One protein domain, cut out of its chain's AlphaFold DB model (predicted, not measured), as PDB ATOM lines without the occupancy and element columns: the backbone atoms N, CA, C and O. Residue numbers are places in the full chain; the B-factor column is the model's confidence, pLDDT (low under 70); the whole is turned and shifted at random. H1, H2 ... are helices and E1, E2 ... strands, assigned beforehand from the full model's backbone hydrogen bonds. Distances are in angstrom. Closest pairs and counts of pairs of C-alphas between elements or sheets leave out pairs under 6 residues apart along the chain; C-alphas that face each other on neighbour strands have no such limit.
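AT A GLANCE: This is residues 55 to 179 of the 593 residues of an uncharacterized protein of Metschnikowia sp. JCM 33374 (UniProt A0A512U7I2). There is little regular structure: a strongly twisted sheet of five strands curls round helix H1, and residues 84 to 96 stick out. The 125 printed residues, 47 in named elements of mixed class, run E1 H1 E2 E3 E4 H2 E5. The antiparallel sheet has the order E1 E5 E4 E3 E2. The whole is loose, radius of gyration of the C-alphas 18.1 A, spanning 55 by 33 by 28 A.

IN THESE COORDINATES: E1, residues 55 to 60, begins at C-alpha (163.292, 163.653, 144.661). H1 is 61 to 74, 20.4 A; E2 77 to 80; E3 103 to 108; E4 140 to 145; H2 159 to 162. E5, 166 to 172, ends at C-alpha (164.544, 164.303, 150.914).

HOW THE PARTS SIT: N 57 and O 169 of E1 and E5 are 2.8 A apart, within hydrogen-bond range. E2 E3 E4 form a meander, successive antiparallel neighbours. H1, on one face, makes two layers; 8 of its 10 O i to N i+4 pairs are within range. Its residues 61 to 65 alone touch H2, closest C-alphas Arg 62 and Val 159, 5.4 A.

THE WHOLE: The printed part has no cut. Links E2 to E3, E3 to E4 and E4 to H2 are long. Residues 73 to 75, 81 to 101, 116 to 132 and 177 to 179 have pLDDT under 70.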
ATOM      1  N   ILE A  55     163.047 164.430 145.875       82.69
ATOM      2  CA  ILE A  55     163.292 163.653 144.661       82.69
ATOM      3  C   ILE A  55     162.398 162.424 144.695       82.69
ATOM      4  O   ILE A  55     162.277 161.767 145.730       82.69
ATOM      5  N   ILE A  56     161.772 162.119 143.565       89.62
ATOM      6  CA  ILE A  56     160.980 160.909 143.372       89.62
ATOM      7  C   ILE A  56     161.650 160.104 142.267       89.62
ATOM      8  O   ILE A  56     161.827 160.607 141.160       89.62
ATOM      9  N   GLN A  57     161.997 158.860 142.565       90.19
ATOM     10  CA  GLN A  57     162.610 157.930 141.630       90.19
ATOM     11  C   GLN A  57     161.869 156.594 141.673       90.19
ATOM     12  O   GLN A  57     161.337 156.200 142.710       90.19
ATOM     13  N   TYR A  58     161.828 155.905 140.542       92.44
ATOM     14  CA  TYR A  58     161.353 154.530 140.442       92.44
ATOM     15  C   TYR A  58     162.562 153.658 140.120       92.44
ATOM     16  O   TYR A  58     163.368 154.025 139.270       92.44
ATOM     17  N   MET A  59     162.715 152.551 140.833       94.00
ATOM     18  CA  MET A  59     163.813 151.599 140.645       94.00
ATOM     19  C   MET A  59     163.357 150.208 141.078       94.00
ATOM     20  O   MET A  59     162.271 150.076 141.647       94.00
ATOM     21  N   THR A  60     164.147 149.172 140.807       96.19
ATOM     22  CA  THR A  60     163.825 147.828 141.297       96.19
ATOM     23  C   THR A  60     164.065 147.733 142.808       96.19
ATOM     24  O   THR A  60     164.803 148.532 143.387       96.19
ATOM     25  N   VAL A  61     163.436 146.774 143.491       95.31
ATOM     26  CA  VAL A  61     163.680 146.525 144.924       95.31
ATOM     27  C   VAL A  61     165.152 146.195 145.178       95.31
ATOM     28  O   VAL A  61     165.689 146.606 146.206       95.31
ATOM     29  N   ARG A  62     165.797 145.474 144.253       95.62
ATOM     30  CA  ARG A  62     167.228 145.162 144.311       95.62
ATOM     31  C   ARG A  62     168.068 146.434 144.251       95.62
ATOM     32  O   ARG A  62     168.796 146.700 145.201       95.62
ATOM     33  N   ASP A  63     167.865 147.253 143.219       89.81
ATOM     34  CA  ASP A  63     168.581 148.526 143.066       89.81
ATOM     35  C   ASP A  63     168.364 149.433 144.282       89.81
ATOM     36  O   ASP A  63     169.297 150.062 144.768       89.81
ATOM     37  N   PHE A  64     167.140 149.477 144.817       94.50
ATOM     38  CA  PHE A  64     166.843 150.248 146.020       94.50
ATOM     39  C   PHE A  64     167.596 149.739 147.248       94.50
ATOM     40  O   PHE A  64     168.073 150.549 148.040       94.50
ATOM     41  N   ASN A  65     167.690 148.423 147.436       94.06
ATOM     42  CA  ASN A  65     168.414 147.841 148.560       94.06
ATOM     43  C   ASN A  65     169.922 148.117 148.471       94.06
ATOM     44  O   ASN A  65     170.541 148.464 149.480       94.06
ATOM     45  N   ASP A  66     170.489 148.017 147.272       86.38
ATOM     46  CA  ASP A  66     171.902 148.297 147.016       86.38
ATOM     47  C   ASP A  66     172.188 149.792 147.232       86.38
ATOM     48  O   ASP A  66     173.014 150.159 148.069       86.38
ATOM     49  N   TRP A  67     171.373 150.668 146.637       89.75
ATOM     50  CA  TRP A  67     171.432 152.120 146.833       89.75
ATOM     51  C   TRP A  67     171.274 152.540 148.302       89.75
ATOM     52  O   TRP A  67     171.975 153.428 148.793       89.75
ATOM     53  N   LEU A  68     170.357 151.905 149.041       86.38
ATOM     54  CA  LEU A  68     170.157 152.174 150.462       86.38
ATOM     55  C   LEU A  68     171.379 151.744 151.286       86.38
ATOM     56  O   LEU A  68     171.730 152.434 152.246       86.38
ATOM     57  N   THR A  69     172.020 150.633 150.922       83.19
ATOM     58  CA  THR A  69     173.253 150.145 151.556       83.19
ATOM     59  C   THR A  69     174.408 151.114 151.316       83.19
ATOM     60  O   THR A  69     175.128 151.455 152.260       83.19
ATOM     61  N   ASP A  70     174.522 151.642 150.100       72.62
ATOM     62  CA  ASP A  70     175.547 152.619 149.736       72.62
ATOM     63  C   ASP A  70     175.348 153.948 150.466       72.62
ATOM     64  O   ASP A  70     176.267 154.440 151.124       72.62
ATOM     65  N   ILE A  71     174.130 154.494 150.491       74.25
ATOM     66  CA  ILE A  71     173.838 155.736 151.226       74.25
ATOM     67  C   ILE A  71     174.037 155.579 152.734       74.25
ATOM     68  O   ILE A  71     174.424 156.538 153.411       74.25
ATOM     69  N   GLN A  72     173.815 154.384 153.288       74.19
ATOM     70  CA  GLN A  72     174.108 154.120 154.696       74.19
ATOM     71  C   GLN A  72     175.596 154.279 155.046       74.19
ATOM     72  O   GLN A  72     175.914 154.473 156.226       74.19
ATOM     73  N   THR A  73     176.499 154.259 154.056       57.28
ATOM     74  CA  THR A  73     177.919 154.575 154.264       57.28
ATOM     75  C   THR A  73     178.163 156.065 154.523       57.28
ATOM     76  O   THR A  73     179.030 156.398 155.334       57.28
ATOM     77  N   ASP A  74     177.348 156.944 153.935       54.22
ATOM     78  CA  ASP A  74     177.434 158.401 154.094       54.22
ATOM     79  C   ASP A  74     176.582 158.915 155.265       54.22
ATOM     80  O   ASP A  74     176.954 159.859 155.979       54.22
ATOM     81  N   CYS A  75     175.423 158.291 155.500       63.41
ATOM     82  CA  CYS A  75     174.552 158.599 156.622       63.41
ATOM     83  C   CYS A  75     173.713 157.389 157.037       63.41
ATOM     84  O   CYS A  75     172.904 156.890 156.265       63.41
ATOM     85  N   LYS A  76     173.822 156.953 158.295       76.69
ATOM     86  CA  LYS A  76     172.980 155.867 158.810       76.69
ATOM     87  C   LYS A  76     171.518 156.302 158.862       76.69
ATOM     88  O   LYS A  76     171.210 157.359 159.418       76.69
ATOM     89  N   PHE A  77     170.614 155.470 158.355       78.69
ATOM     90  CA  PHE A  77     169.174 155.662 158.490       78.69
ATOM     91  C   PHE A  77     168.565 154.551 159.347       78.69
ATOM     92  O   PHE A  77     168.899 153.382 159.199       78.69
ATOM     93  N   ASN A  78     167.628 154.918 160.218       82.94
ATOM     94  CA  ASN A  78     166.797 153.966 160.944       82.94
ATOM     95  C   ASN A  78     165.494 153.757 160.174       82.94
ATOM     96  O   ASN A  78     164.776 154.728 159.904       82.94
ATOM     97  N   LYS A  79     165.163 152.499 159.876       85.19
ATOM     98  CA  LYS A  79     163.832 152.122 159.395       85.19
ATOM     99  C   LYS A  79     162.816 152.375 160.514       85.19
ATOM    100  O   LYS A  79     162.972 151.890 161.631       85.19
ATOM    101  N   ARG A  80     161.791 153.181 160.236       78.12
ATOM    102  CA  ARG A  80     160.633 153.371 161.114       78.12
ATOM    103  C   ARG A  80     159.519 152.438 160.677       78.12
ATOM    104  O   ARG A  80     159.038 152.520 159.548       78.12
ATOM    105  N   ASP A  81     159.072 151.610 161.610       64.50
ATOM    106  CA  ASP A  81     157.908 150.753 161.430       64.50
ATOM    107  C   ASP A  81     156.627 151.593 161.340       64.50
ATOM    108  O   ASP A  81     156.047 151.984 162.354       64.50
ATOM    109  N   ASN A  82     156.144 151.853 160.125       57.66
ATOM    110  CA  ASN A  82     154.852 152.517 159.918       57.66
ATOM    111  C   ASN A  82     153.651 151.552 160.007       57.66
ATOM    112  O   ASN A  82     152.504 151.995 159.957       57.66
ATOM    113  N   LEU A  83     153.888 150.246 160.183       50.25
ATOM    114  CA  LEU A  83     152.841 149.217 160.167       50.25
ATOM    115  C   LEU A  83     151.822 149.356 161.317       50.25
ATOM    116  O   LEU A  83     150.635 149.133 161.108       50.25
ATOM    117  N   ARG A  84     152.234 149.823 162.507       49.03
ATOM    118  CA  ARG A  84     151.348 149.877 163.693       49.03
ATOM    119  C   ARG A  84     150.221 150.918 163.634       49.03
ATOM    120  O   ARG A  84     149.340 150.878 164.483       49.03
ATOM    121  N   LYS A  85     150.220 151.854 162.677       51.19
ATOM    122  CA  LYS A  85     149.166 152.889 162.574       51.19
ATOM    123  C   LYS A  85     148.084 152.598 161.527       51.19
ATOM    124  O   LYS A  85     147.132 153.366 161.442       51.19
ATOM    125  N   ARG A  86     148.198 151.520 160.739       52.88
ATOM    126  CA  ARG A  86     147.252 151.239 159.640       52.88
ATOM    127  C   ARG A  86     146.073 150.335 160.002       52.88
ATOM    128  O   ARG A  86     145.032 150.509 159.380       52.88
ATOM    129  N   GLU A  87     146.153 149.480 161.024       52.69
ATOM    130  CA  GLU A  87     144.984 148.680 161.460       52.69
ATOM    131  C   GLU A  87     143.791 149.561 161.871       52.69
ATOM    132  O   GLU A  87     142.639 149.204 161.636       52.69
ATOM    133  N   SER A  88     144.049 150.765 162.391       52.91
ATOM    134  CA  SER A  88     143.009 151.743 162.727       52.91
ATOM    135  C   SER A  88     142.566 152.631 161.552       52.91
ATOM    136  O   SER A  88     141.460 153.164 161.593       52.91
ATOM    137  N   GLN A  89     143.367 152.773 160.485       50.62
ATOM    138  CA  GLN A  89     143.065 153.638 159.327       50.62
ATOM    139  C   GLN A  89     142.561 152.886 158.082       50.62
ATOM    140  O   GLN A  89     141.959 153.504 157.203       50.62
ATOM    141  N   ALA A  90     142.728 151.562 158.012       52.47
ATOM    142  CA  ALA A  90     142.256 150.724 156.903       52.47
ATOM    143  C   ALA A  90     140.724 150.742 156.714       52.47
ATOM    144  O   ALA A  90     140.228 150.380 155.650       52.47
ATOM    145  N   LYS A  91     139.958 151.224 157.703       53.50
ATOM    146  CA  LYS A  91     138.499 151.387 157.589       53.50
ATOM    147  C   LYS A  91     138.056 152.613 156.771       53.50
ATOM    148  O   LYS A  91     136.882 152.677 156.426       53.50
ATOM    149  N   LEU A  92     138.944 153.562 156.441       50.03
ATOM    150  CA  LEU A  92     138.552 154.870 155.877       50.03
ATOM    151  C   LEU A  92     138.871 155.105 154.388       50.03
ATOM    152  O   LEU A  92     138.355 156.061 153.820       50.03
ATOM    153  N   TYR A  93     139.661 154.255 153.723       48.12
ATOM    154  CA  TYR A  93     140.090 154.493 152.335       48.12
ATOM    155  C   TYR A  93     139.754 153.306 151.422       48.12
ATOM    156  O   TYR A  93     140.532 152.368 151.296       48.12
ATOM    157  N   LYS A  94     138.581 153.359 150.771       48.28
ATOM    158  CA  LYS A  94     138.103 152.362 149.784       48.28
ATOM    159  C   LYS A  94     138.203 152.807 148.312       48.28
ATOM    160  O   LYS A  94     137.683 152.119 147.444       48.28
ATOM    161  N   ARG A  95     138.835 153.939 147.998       49.69
ATOM    162  CA  ARG A  95     138.937 154.452 146.618       49.69
ATOM    163  C   ARG A  95     140.326 155.033 146.359       49.69
ATOM    164  O   ARG A  95     140.552 156.189 146.691       49.69
ATOM    165  N   ASN A  96     141.249 154.199 145.878       42.28
ATOM    166  CA  ASN A  96     142.383 154.551 145.007       42.28
ATOM    167  C   ASN A  96     143.215 153.287 144.724       42.28
ATOM    168  O   ASN A  96     143.694 152.642 145.656       42.28
ATOM    169  N   ASP A  97     143.423 152.973 143.444       46.81
ATOM    170  CA  ASP A  97     144.001 151.719 142.917       46.81
ATOM    171  C   ASP A  97     145.522 151.543 143.118       46.81
ATOM    172  O   ASP A  97     146.175 150.745 142.451       46.81
ATOM    173  N   PHE A  98     146.100 152.224 144.107       43.38
ATOM    174  CA  PHE A  98     147.424 151.906 144.644       43.38
ATOM    175  C   PHE A  98     147.277 151.452 146.095       43.38
ATOM    176  O   PHE A  98     147.655 152.152 147.039       43.38
ATOM    177  N   LEU A  99     146.741 150.248 146.293       47.56
ATOM    178  CA  LEU A  99     146.906 149.531 147.555       47.56
ATOM    179  C   LEU A  99     148.383 149.115 147.663       47.56
ATOM    180  O   LEU A  99     148.772 148.015 147.288       47.56
ATOM    181  N   SER A 100     149.234 150.046 148.111       51.62
ATOM    182  CA  SER A 100     150.649 149.791 148.398       51.62
ATOM    183  C   SER A 100     150.742 148.612 149.372       51.62
ATOM    184  O   SER A 100     150.229 148.731 150.491       51.62
ATOM    185  N   ALA A 101     151.410 147.523 148.992       57.97
ATOM    186  CA  ALA A 101     151.602 146.359 149.865       57.97
ATOM    187  C   ALA A 101     152.445 146.688 151.120       57.97
ATOM    188  O   ALA A 101     152.434 145.966 152.108       57.97
ATOM    189  N   GLY A 102     153.108 147.846 151.126       75.06
ATOM    190  CA  GLY A 102     153.777 148.413 152.285       75.06
ATOM    191  C   GLY A 102     154.444 149.741 151.939       75.06
ATOM    192  O   GLY A 102     154.649 150.069 150.769       75.06
ATOM    193  N   SER A 103     154.780 150.522 152.964       88.81
ATOM    194  CA  SER A 103     155.636 151.701 152.819       88.81
ATOM    195  C   SER A 103     156.686 151.701 153.915       88.81
ATOM    196  O   SER A 103     156.327 151.755 155.097       88.81
ATOM    197  N   ASP A 104     157.954 151.725 153.535       91.62
ATOM    198  CA  ASP A 104     159.043 151.898 154.486       91.62
ATOM    199  C   ASP A 104     159.449 153.362 154.555       91.62
ATOM    200  O   ASP A 104     159.465 154.082 153.557       91.62
ATOM    201  N   THR A 105     159.767 153.831 155.757       91.88
ATOM    202  CA  THR A 105     160.342 155.158 155.952       91.88
ATOM    203  C   THR A 105     161.651 155.031 156.698       91.88
ATOM    204  O   THR A 105     161.681 154.567 157.833       91.88
ATOM    205  N   PHE A 106     162.724 155.502 156.085       91.81
ATOM    206  CA  PHE A 106     164.052 155.551 156.666       91.81
ATOM    207  C   PHE A 106     164.333 156.998 157.068       91.81
ATOM    208  O   PHE A 106     164.267 157.905 156.241       91.81
ATOM    209  N   THR A 107     164.609 157.243 158.347       90.62
ATOM    210  CA  THR A 107     164.979 158.579 158.853       90.62
ATOM    211  C   THR A 107     166.428 158.586 159.282       90.62
ATOM    212  O   THR A 107     166.876 157.603 159.873       90.62
ATOM    213  N   CYS A 108     167.144 159.682 159.034       88.06
ATOM    214  CA  CYS A 108     168.526 159.829 159.476       88.06
ATOM    215  C   CYS A 108     168.671 159.464 160.966       88.06
ATOM    216  O   CYS A 108     167.908 159.928 161.812       88.06
ATOM    217  N   GLN A 109     169.666 158.647 161.312       84.75
ATOM    218  CA  GLN A 109     169.914 158.209 162.687       84.75
ATOM    219  C   GLN A 109     170.270 159.384 163.601       84.75
ATOM    220  O   GLN A 109     170.032 159.323 164.803       84.75
ATOM    221  N   SER A 110     170.800 160.473 163.035       81.12
ATOM    222  CA  SER A 110     171.084 161.689 163.794       81.12
ATOM    223  C   SER A 110     169.805 162.425 164.203       81.12
ATOM    224  O   SER A 110     169.847 163.185 165.166       81.12
ATOM    225  N   THR A 111     168.664 162.201 163.544       84.00
ATOM    226  CA  THR A 111     167.391 162.848 163.890       84.00
ATOM    227  C   THR A 111     167.015 162.559 165.346       84.00
ATOM    228  O   THR A 111     166.801 161.416 165.742       84.00
ATOM    229  N   GLY A 112     166.917 163.612 166.161       81.69
ATOM    230  CA  GLY A 112     166.572 163.516 167.580       81.69
ATOM    231  C   GLY A 112     167.740 163.184 168.518       81.69
ATOM    232  O   GLY A 112     167.549 163.219 169.737       81.69
ATOM    233  N   THR A 113     168.938 162.911 167.992       81.38
ATOM    234  CA  THR A 113     170.145 162.701 168.811       81.38
ATOM    235  C   THR A 113     170.690 164.027 169.355       81.38
ATOM    236  O   THR A 113     170.546 165.059 168.698       81.38
ATOM    237  N   PRO A 114     171.305 164.051 170.549       79.12
ATOM    238  CA  PRO A 114     171.976 165.242 171.068       79.12
ATOM    239  C   PRO A 114     173.100 165.713 170.135       79.12
ATOM    240  O   PRO A 114     173.968 164.925 169.760       79.12
ATOM    241  N   ILE A 115     173.132 167.004 169.798       73.94
ATOM    242  CA  ILE A 115     174.243 167.605 169.053       73.94
ATOM    243  C   ILE A 115     175.445 167.713 169.995       73.94
ATOM    244  O   ILE A 115     175.466 168.544 170.906       73.94
ATOM    245  N   ILE A 116     176.465 166.888 169.761       64.94
ATOM    246  CA  ILE A 116     177.770 167.041 170.407       64.94
ATOM    247  C   ILE A 116     178.476 168.203 169.706       64.94
ATOM    248  O   ILE A 116     178.931 168.062 168.573       64.94
ATOM    249  N   LYS A 117     178.546 169.369 170.356       61.88
ATOM    250  CA  LYS A 117     179.387 170.468 169.872       61.88
ATOM    251  C   LYS A 117     180.846 170.111 170.153       61.88
ATOM    252  O   LYS A 117     181.232 169.958 171.313       61.88
ATOM    253  N   LEU A 118     181.642 169.969 169.099       53.03
ATOM    254  CA  LEU A 118     183.096 169.920 169.223       53.03
ATOM    255  C   LEU A 118     183.578 171.313 169.645       53.03
ATOM    256  O   LEU A 118     183.118 172.321 169.103       53.03
ATOM    257  N   GLY A 119     184.448 171.381 170.654       55.06
ATOM    258  CA  GLY A 119     185.108 172.633 171.016       55.06
ATOM    259  C   GLY A 119     186.052 173.108 169.906       55.06
ATOM    260  O   GLY A 119     186.345 172.369 168.970       55.06
ATOM    261  N   ILE A 120     186.584 174.325 170.053       49.62
ATOM    262  CA  ILE A 120     187.500 174.983 169.094       49.62
ATOM    263  C   ILE A 120     188.736 174.114 168.761       49.62
ATOM    264  O   ILE A 120     189.312 174.248 167.688       49.62
ATOM    265  N   ASN A 121     189.078 173.147 169.620       48.25
ATOM    266  CA  ASN A 121     190.218 172.240 169.452       48.25
ATOM    267  C   ASN A 121     189.825 170.792 169.087       48.25
ATOM    268  O   ASN A 121     190.615 169.876 169.292       48.25
ATOM    269  N   GLY A 122     188.590 170.543 168.637       47.38
ATOM    270  CA  GLY A 122     188.126 169.192 168.280       47.38
ATOM    271  C   GLY A 122     187.889 168.252 169.471       47.38
ATOM    272  O   GLY A 122     187.537 167.093 169.280       47.38
ATOM    273  N   VAL A 123     188.038 168.736 170.708       48.56
ATOM    274  CA  VAL A 123     187.765 167.946 171.916       48.56
ATOM    275  C   VAL A 123     186.257 167.977 172.214       48.56
ATOM    276  O   VAL A 123     185.678 169.070 172.281       48.56
ATOM    277  N   PRO A 124     185.592 166.819 172.399       48.66
ATOM    278  CA  PRO A 124     184.181 166.765 172.769       48.66
ATOM    279  C   PRO A 124     183.963 167.421 174.137       48.66
ATOM    280  O   PRO A 124     184.446 166.931 175.154       48.66
ATOM    281  N   PHE A 125     183.225 168.531 174.180       53.25
ATOM    282  CA  PHE A 125     182.926 169.225 175.432       53.25
ATOM    283  C   PHE A 125     181.495 168.902 175.878       53.25
ATOM    284  O   PHE A 125     180.522 169.474 175.383       53.25
ATOM    285  N   VAL A 126     181.346 167.969 176.822       51.06
ATOM    286  CA  VAL A 126     180.041 167.616 177.402       51.06
ATOM    287  C   VAL A 126     179.731 168.585 178.549       51.06
ATOM    288  O   VAL A 126     180.058 168.323 179.704       51.06
ATOM    289  N   LYS A 127     179.093 169.731 178.262       47.28
ATOM    290  CA  LYS A 127     178.511 170.561 179.337       47.28
ATOM    291  C   LYS A 127     177.378 169.783 180.009       47.28
ATOM    292  O   LYS A 127     176.417 169.395 179.344       47.28
ATOM    293  N   ARG A 128     177.459 169.595 181.331       49.31
ATOM    294  CA  ARG A 128     176.334 169.098 182.137       49.31
ATOM    295  C   ARG A 128     175.158 170.085 182.051       49.31
ATOM    296  O   ARG A 128     175.261 171.231 182.468       49.31
ATOM    297  N   ALA A 129     174.070 169.586 181.467       51.50
ATOM    298  CA  ALA A 129     172.668 169.976 181.613       51.50
ATOM    299  C   ALA A 129     172.304 171.479 181.647       51.50
ATOM    300  O   ALA A 129     172.030 172.040 182.701       51.50
ATOM    301  N   LYS A 130     172.076 172.059 180.461       54.28
ATOM    302  CA  LYS A 130     170.847 172.823 180.158       54.28
ATOM    303  C   LYS A 130     170.415 172.449 178.733       54.28
ATOM    304  O   LYS A 130     171.152 172.731 177.800       54.28
ATOM    305  N   LYS A 131     169.286 171.727 178.613       59.91
ATOM    306  CA  LYS A 131     168.617 171.235 177.381       59.91
ATOM    307  C   LYS A 131     169.572 170.935 176.212       59.91
ATOM    308  O   LYS A 131     169.868 171.810 175.404       59.91
ATOM    309  N   THR A 132     170.030 169.687 176.098       64.81
ATOM    310  CA  THR A 132     170.802 169.243 174.930       64.81
ATOM    311  C   THR A 132     170.001 169.512 173.653       64.81
ATOM    312  O   THR A 132     168.918 168.961 173.458       64.81
ATOM    313  N   LEU A 133     170.511 170.402 172.797       73.56
ATOM    314  CA  LEU A 133     169.932 170.651 171.478       73.56
ATOM    315  C   LEU A 133     169.944 169.326 170.713       73.56
ATOM    316  O   LEU A 133     171.004 168.731 170.519       73.56
ATOM    317  N   LYS A 134     168.764 168.836 170.337       83.00
ATOM    318  CA  LYS A 134     168.627 167.646 169.497       83.00
ATOM    319  C   LYS A 134     168.818 168.044 168.038       83.00
ATOM    320  O   LYS A 134     168.384 169.115 167.626       83.00
ATOM    321  N   CYS A 135     169.454 167.182 167.260       80.19
ATOM    322  CA  CYS A 135     169.604 167.367 165.830       80.19
ATOM    323  C   CYS A 135     168.227 167.291 165.156       80.19
ATOM    324  O   CYS A 135     167.509 166.296 165.281       80.19
ATOM    325  N   ASN A 136     167.868 168.356 164.445       83.94
ATOM    326  CA  ASN A 136     166.588 168.523 163.762       83.94
ATOM    327  C   ASN A 136     166.657 168.054 162.297       83.94
ATOM    328  O   ASN A 136     165.989 168.588 161.420       83.94
ATOM    329  N   CYS A 137     167.486 167.044 162.016       85.12
ATOM    330  CA  CYS A 137     167.624 166.486 160.676       85.12
ATOM    331  C   CYS A 137     166.271 166.012 160.133       85.12
ATOM    332  O   CYS A 137     165.622 165.154 160.741       85.12
ATOM    333  N   LYS A 138     165.878 166.548 158.975       88.25
ATOM    334  CA  LYS A 138     164.635 166.198 158.271       88.25
ATOM    335  C   LYS A 138     164.879 165.220 157.125       88.25
ATOM    336  O   LYS A 138     163.954 164.942 156.363       88.25
ATOM    337  N   SER A 139     166.103 164.701 157.013       88.06
ATOM    338  CA  SER A 139     166.467 163.749 155.976       88.06
ATOM    339  C   SER A 139     165.681 162.452 156.129       88.06
ATOM    340  O   SER A 139     165.651 161.832 157.203       88.06
ATOM    341  N   ARG A 140     164.986 162.086 155.051       92.75
ATOM    342  CA  ARG A 140     164.032 160.982 155.034       92.75
ATOM    343  C   ARG A 140     163.966 160.341 153.658       92.75
ATOM    344  O   ARG A 140     163.822 161.034 152.655       92.75
ATOM    345  N   ILE A 141     163.951 159.018 153.659       93.62
ATOM    346  CA  ILE A 141     163.697 158.165 152.500       93.62
ATOM    347  C   ILE A 141     162.360 157.482 152.729       93.62
ATOM    348  O   ILE A 141     162.104 156.980 153.820       93.62
ATOM    349  N   THR A 142     161.489 157.470 151.732       94.00
ATOM    350  CA  THR A 142     160.232 156.722 151.763       94.00
ATOM    351  C   THR A 142     160.206 155.787 150.569       94.00
ATOM    352  O   THR A 142     160.296 156.258 149.443       94.00
ATOM    353  N   ALA A 143     160.090 154.488 150.810       94.69
ATOM    354  CA  ALA A 143     159.986 153.472 149.773       94.69
ATOM    355  C   ALA A 143     158.551 152.949 149.732       94.69
ATOM    356  O   ALA A 143     158.040 152.447 150.733       94.69
ATOM    357  N   LEU A 144     157.886 153.120 148.592       94.12
ATOM    358  CA  LEU A 144     156.532 152.646 148.330       94.12
ATOM    359  C   LEU A 144     156.612 151.449 147.386       94.12
ATOM    360  O   LEU A 144     156.961 151.604 146.215       94.12
ATOM    361  N   TYR A 145     156.309 150.266 147.910       93.75
ATOM    362  CA  TYR A 145     156.415 149.012 147.171       93.75
ATOM    363  C   TYR A 145     155.156 148.744 146.336       93.75
ATOM    364  O   TYR A 145     154.045 149.125 146.728       93.75
ATOM    365  N   ALA A 146     155.334 148.081 145.190       91.50
ATOM    366  CA  ALA A 146     154.238 147.630 144.334       91.50
ATOM    367  C   ALA A 146     153.308 146.621 145.044       91.50
ATOM    368  O   ALA A 146     153.651 146.048 146.081       91.50
ATOM    369  N   SER A 147     152.116 146.399 144.480       89.06
ATOM    370  CA  SER A 147     151.147 145.427 145.007       89.06
ATOM    371  C   SER A 147     151.730 144.001 145.051       89.06
ATOM    372  O   SER A 147     152.513 143.600 144.184       89.06
ATOM    373  N   GLY A 148     151.369 143.242 146.091       90.06
ATOM    374  CA  GLY A 148     151.873 141.887 146.343       90.06
ATOM    375  C   GLY A 148     153.358 141.809 146.717       90.06
ATOM    376  O   GLY A 148     153.972 140.767 146.515       90.06
ATOM    377  N   TYR A 149     153.978 142.911 147.145       93.38
ATOM    378  CA  TYR A 149     155.299 142.880 147.776       93.38
ATOM    379  C   TYR A 149     155.174 142.479 149.249       93.38
ATOM    380  O   TYR A 149     154.435 143.121 149.993       93.38
ATOM    381  N   GLU A 150     155.947 141.489 149.679       91.50
ATOM    382  CA  GLU A 150     156.012 141.031 151.064       91.50
ATOM    383  C   GLU A 150     157.452 141.117 151.584       91.50
ATOM    384  O   GLU A 150     158.396 140.641 150.953       91.50
ATOM    385  N   HIS A 151     157.644 141.760 152.741       91.25
ATOM    386  CA  HIS A 151     158.930 141.745 153.447       91.25
ATOM    387  C   HIS A 151     159.244 140.335 153.959       91.25
ATOM    388  O   HIS A 151     158.334 139.576 154.288       91.25
ATOM    389  N   PHE A 152     160.528 140.014 154.130       89.25
ATOM    390  CA  PHE A 152     160.918 138.781 154.817       89.25
ATOM    391  C   PHE A 152     160.439 138.774 156.276       89.25
ATOM    392  O   PHE A 152     160.220 139.829 156.892       89.25
ATOM    393  N   ALA A 153     160.345 137.576 156.865       82.50
ATOM    394  CA  ALA A 153     160.191 137.419 158.307       82.50
ATOM    395  C   ALA A 153     161.293 138.227 159.022       82.50
ATOM    396  O   ALA A 153     162.475 138.002 158.802       82.50
ATOM    397  N   GLY A 154     160.902 139.220 159.830       81.06
ATOM    398  CA  GLY A 154     161.837 140.192 160.421       81.06
ATOM    399  C   GLY A 154     161.782 141.604 159.824       81.06
ATOM    400  O   GLY A 154     162.487 142.487 160.304       81.06
ATOM    401  N   LYS A 155     160.888 141.863 158.855       82.75
ATOM    402  CA  LYS A 155     160.693 143.172 158.193       82.75
ATOM    403  C   LYS A 155     161.893 143.624 157.356       82.75
ATOM    404  O   LYS A 155     162.044 144.819 157.093       82.75
ATOM    405  N   GLU A 156     162.742 142.701 156.931       88.94
ATOM    406  CA  GLU A 156     163.836 142.992 156.005       88.94
ATOM    407  C   GLU A 156     163.313 143.117 154.569       88.94
ATOM    408  O   GLU A 156     162.261 142.569 154.224       88.94
ATOM    409  N   ILE A 157     164.015 143.889 153.734       92.44
ATOM    410  CA  ILE A 157     163.646 144.068 152.325       92.44
ATOM    411  C   ILE A 157     163.834 142.721 151.613       92.44
ATOM    412  O   ILE A 157     164.943 142.202 151.533       92.44
ATOM    413  N   ASN A 158     162.752 142.157 151.077       94.00
ATOM    414  CA  ASN A 158     162.772 140.892 150.348       94.00
ATOM    415  C   ASN A 158     163.286 141.082 148.915       94.00
ATOM    416  O   ASN A 158     162.520 141.250 147.969       94.00
ATOM    417  N   VAL A 159     164.608 141.110 148.761       94.81
ATOM    418  CA  VAL A 159     165.262 141.216 147.444       94.81
ATOM    419  C   VAL A 159     165.221 139.883 146.684       94.81
ATOM    420  O   VAL A 159     165.307 139.874 145.459       94.81
ATOM    421  N   PHE A 160     165.082 138.753 147.383       94.31
ATOM    422  CA  PHE A 160     165.119 137.426 146.763       94.31
ATOM    423  C   PHE A 160     163.869 137.158 145.918       94.31
ATOM    424  O   PHE A 160     163.989 136.842 144.740       94.31
ATOM    425  N   GLU A 161     162.679 137.343 146.492       94.94
ATOM    426  CA  GLU A 161     161.410 137.034 145.814       94.94
ATOM    427  C   GLU A 161     160.856 138.224 145.024       94.94
ATOM    428  O   GLU A 161     159.984 138.071 144.164       94.94
ATOM    429  N   HIS A 162     161.322 139.438 145.328       95.62
ATOM    430  CA  HIS A 162     160.786 140.666 144.744       95.62
ATOM    431  C   HIS A 162     161.845 141.598 144.166       95.62
ATOM    432  O   HIS A 162     161.517 142.747 143.878       95.62
ATOM    433  N   GLY A 163     163.079 141.130 143.966       93.00
ATOM    434  CA  GLY A 163     164.197 141.953 143.496       93.00
ATOM    435  C   GLY A 163     163.874 142.779 142.252       93.00
ATOM    436  O   GLY A 163     164.222 143.953 142.224       93.00
ATOM    437  N   ASP A 164     163.132 142.207 141.302       95.56
ATOM    438  CA  ASP A 164     162.796 142.845 140.021       95.56
ATOM    439  C   ASP A 164     161.495 143.670 140.068       95.56
ATOM    440  O   ASP A 164     161.127 144.322 139.090       95.56
ATOM    441  N   LYS A 165     160.770 143.666 141.197       94.31
ATOM    442  CA  LYS A 165     159.575 144.505 141.360       94.31
ATOM    443  C   LYS A 165     159.982 145.968 141.493       94.31
ATOM    444  O   LYS A 165     161.000 146.294 142.094       94.31
ATOM    445  N   MET A 166     159.137 146.861 140.988       95.31
ATOM    446  CA  MET A 166     159.370 148.298 141.096       95.31
ATOM    447  C   MET A 166     159.020 148.829 142.491       95.31
ATOM    448  O   MET A 166     158.003 148.465 143.090       95.31
ATOM    449  N   VAL A 167     159.840 149.754 142.976       95.56
ATOM    450  CA  VAL A 167     159.625 150.546 144.184       95.56
ATOM    451  C   VAL A 167     159.730 152.031 143.841       95.56
ATOM    452  O   VAL A 167     160.645 152.478 143.148       95.56
ATOM    453  N   LYS A 168     158.764 152.815 144.326       95.38
ATOM    454  CA  LYS A 168     158.786 154.276 144.236       95.38
ATOM    455  C   LYS A 168     159.498 154.831 145.462       95.38
ATOM    456  O   LYS A 168     158.974 154.782 146.576       95.38
ATOM    457  N   VAL A 169     160.677 155.390 145.249       94.25
ATOM    458  CA  VAL A 169     161.532 155.974 146.280       94.25
ATOM    459  C   VAL A 169     161.343 157.482 146.275       94.25
ATOM    460  O   VAL A 169     161.592 158.161 145.286       94.25
ATOM    461  N   THR A 170     160.876 158.025 147.392       92.94
ATOM    462  CA  THR A 170     160.810 159.465 147.639       92.94
ATOM    463  C   THR A 170     161.878 159.832 148.652       92.94
ATOM    464  O   THR A 170     161.814 159.403 149.805       92.94
ATOM    465  N   TYR A 171     162.851 160.632 148.245       89.81
ATOM    466  CA  TYR A 171     164.004 160.977 149.056       89.81
ATOM    467  C   TYR A 171     164.102 162.493 149.278       89.81
ATOM    468  O   TYR A 171     163.904 163.291 148.364       89.81
ATOM    469  N   ASN A 172     164.402 162.904 150.512       88.62
ATOM    470  CA  ASN A 172     164.544 164.303 150.914       88.62
ATOM    471  C   ASN A 172     165.899 164.514 151.614       88.62
ATOM    472  O   ASN A 172     166.038 164.110 152.768       88.62
ATOM    473  N   TRP A 173     166.870 165.168 150.948       81.50
ATOM    474  CA  TRP A 173     168.251 165.385 151.451       81.50
ATOM    475  C   TRP A 173     168.369 166.559 152.446       81.50
ATOM    476  O   TRP A 173     169.311 167.348 152.395       81.50
ATOM    477  N   LYS A 174     167.412 166.756 153.358       82.19
ATOM    478  CA  LYS A 174     167.463 167.877 154.322       82.19
ATOM    479  C   LYS A 174     168.244 167.522 155.581       82.19
ATOM    480  O   LYS A 174     167.668 167.252 156.641       82.19
ATOM    481  N   HIS A 175     169.563 167.548 155.468       75.50
ATOM    482  CA  HIS A 175     170.443 167.425 156.620       75.50
ATOM    483  C   HIS A 175     170.761 168.794 157.228       75.50
ATOM    484  O   HIS A 175     171.378 169.643 156.601       75.50
ATOM    485  N   GLU A 176     170.365 168.990 158.487       73.88
ATOM    486  CA  GLU A 176     170.723 170.165 159.306       73.88
ATOM    487  C   GLU A 176     171.962 169.869 160.182       73.88
ATOM    488  O   GLU A 176     172.173 170.444 161.247       73.88
ATOM    489  N   HIS A 177     172.774 168.904 159.748       69.50
ATOM    490  CA  HIS A 177     174.053 168.533 160.338       69.50
ATOM    491  C   HIS A 177     175.020 168.169 159.208       69.50
ATOM    492  O   HIS A 177     174.566 167.802 158.125       69.50
ATOM    493  N   PRO A 178     176.338 168.207 159.452       59.31
ATOM    494  CA  PRO A 178     177.306 167.696 158.493       59.31
ATOM    495  C   PRO A 178     176.965 166.240 158.144       59.31
ATOM    496  O   PRO A 178     176.930 165.374 159.028       59.31
ATOM    497  N   VAL A 179     176.631 165.992 156.877       52.78
ATOM    498  CA  VAL A 179     176.508 164.645 156.303       52.78
ATOM    499  C   VAL A 179     177.913 164.228 155.933       52.78
ATOM    500  O   VAL A 179     178.627 165.024 155.334       52.78
TER     501      VAL A 179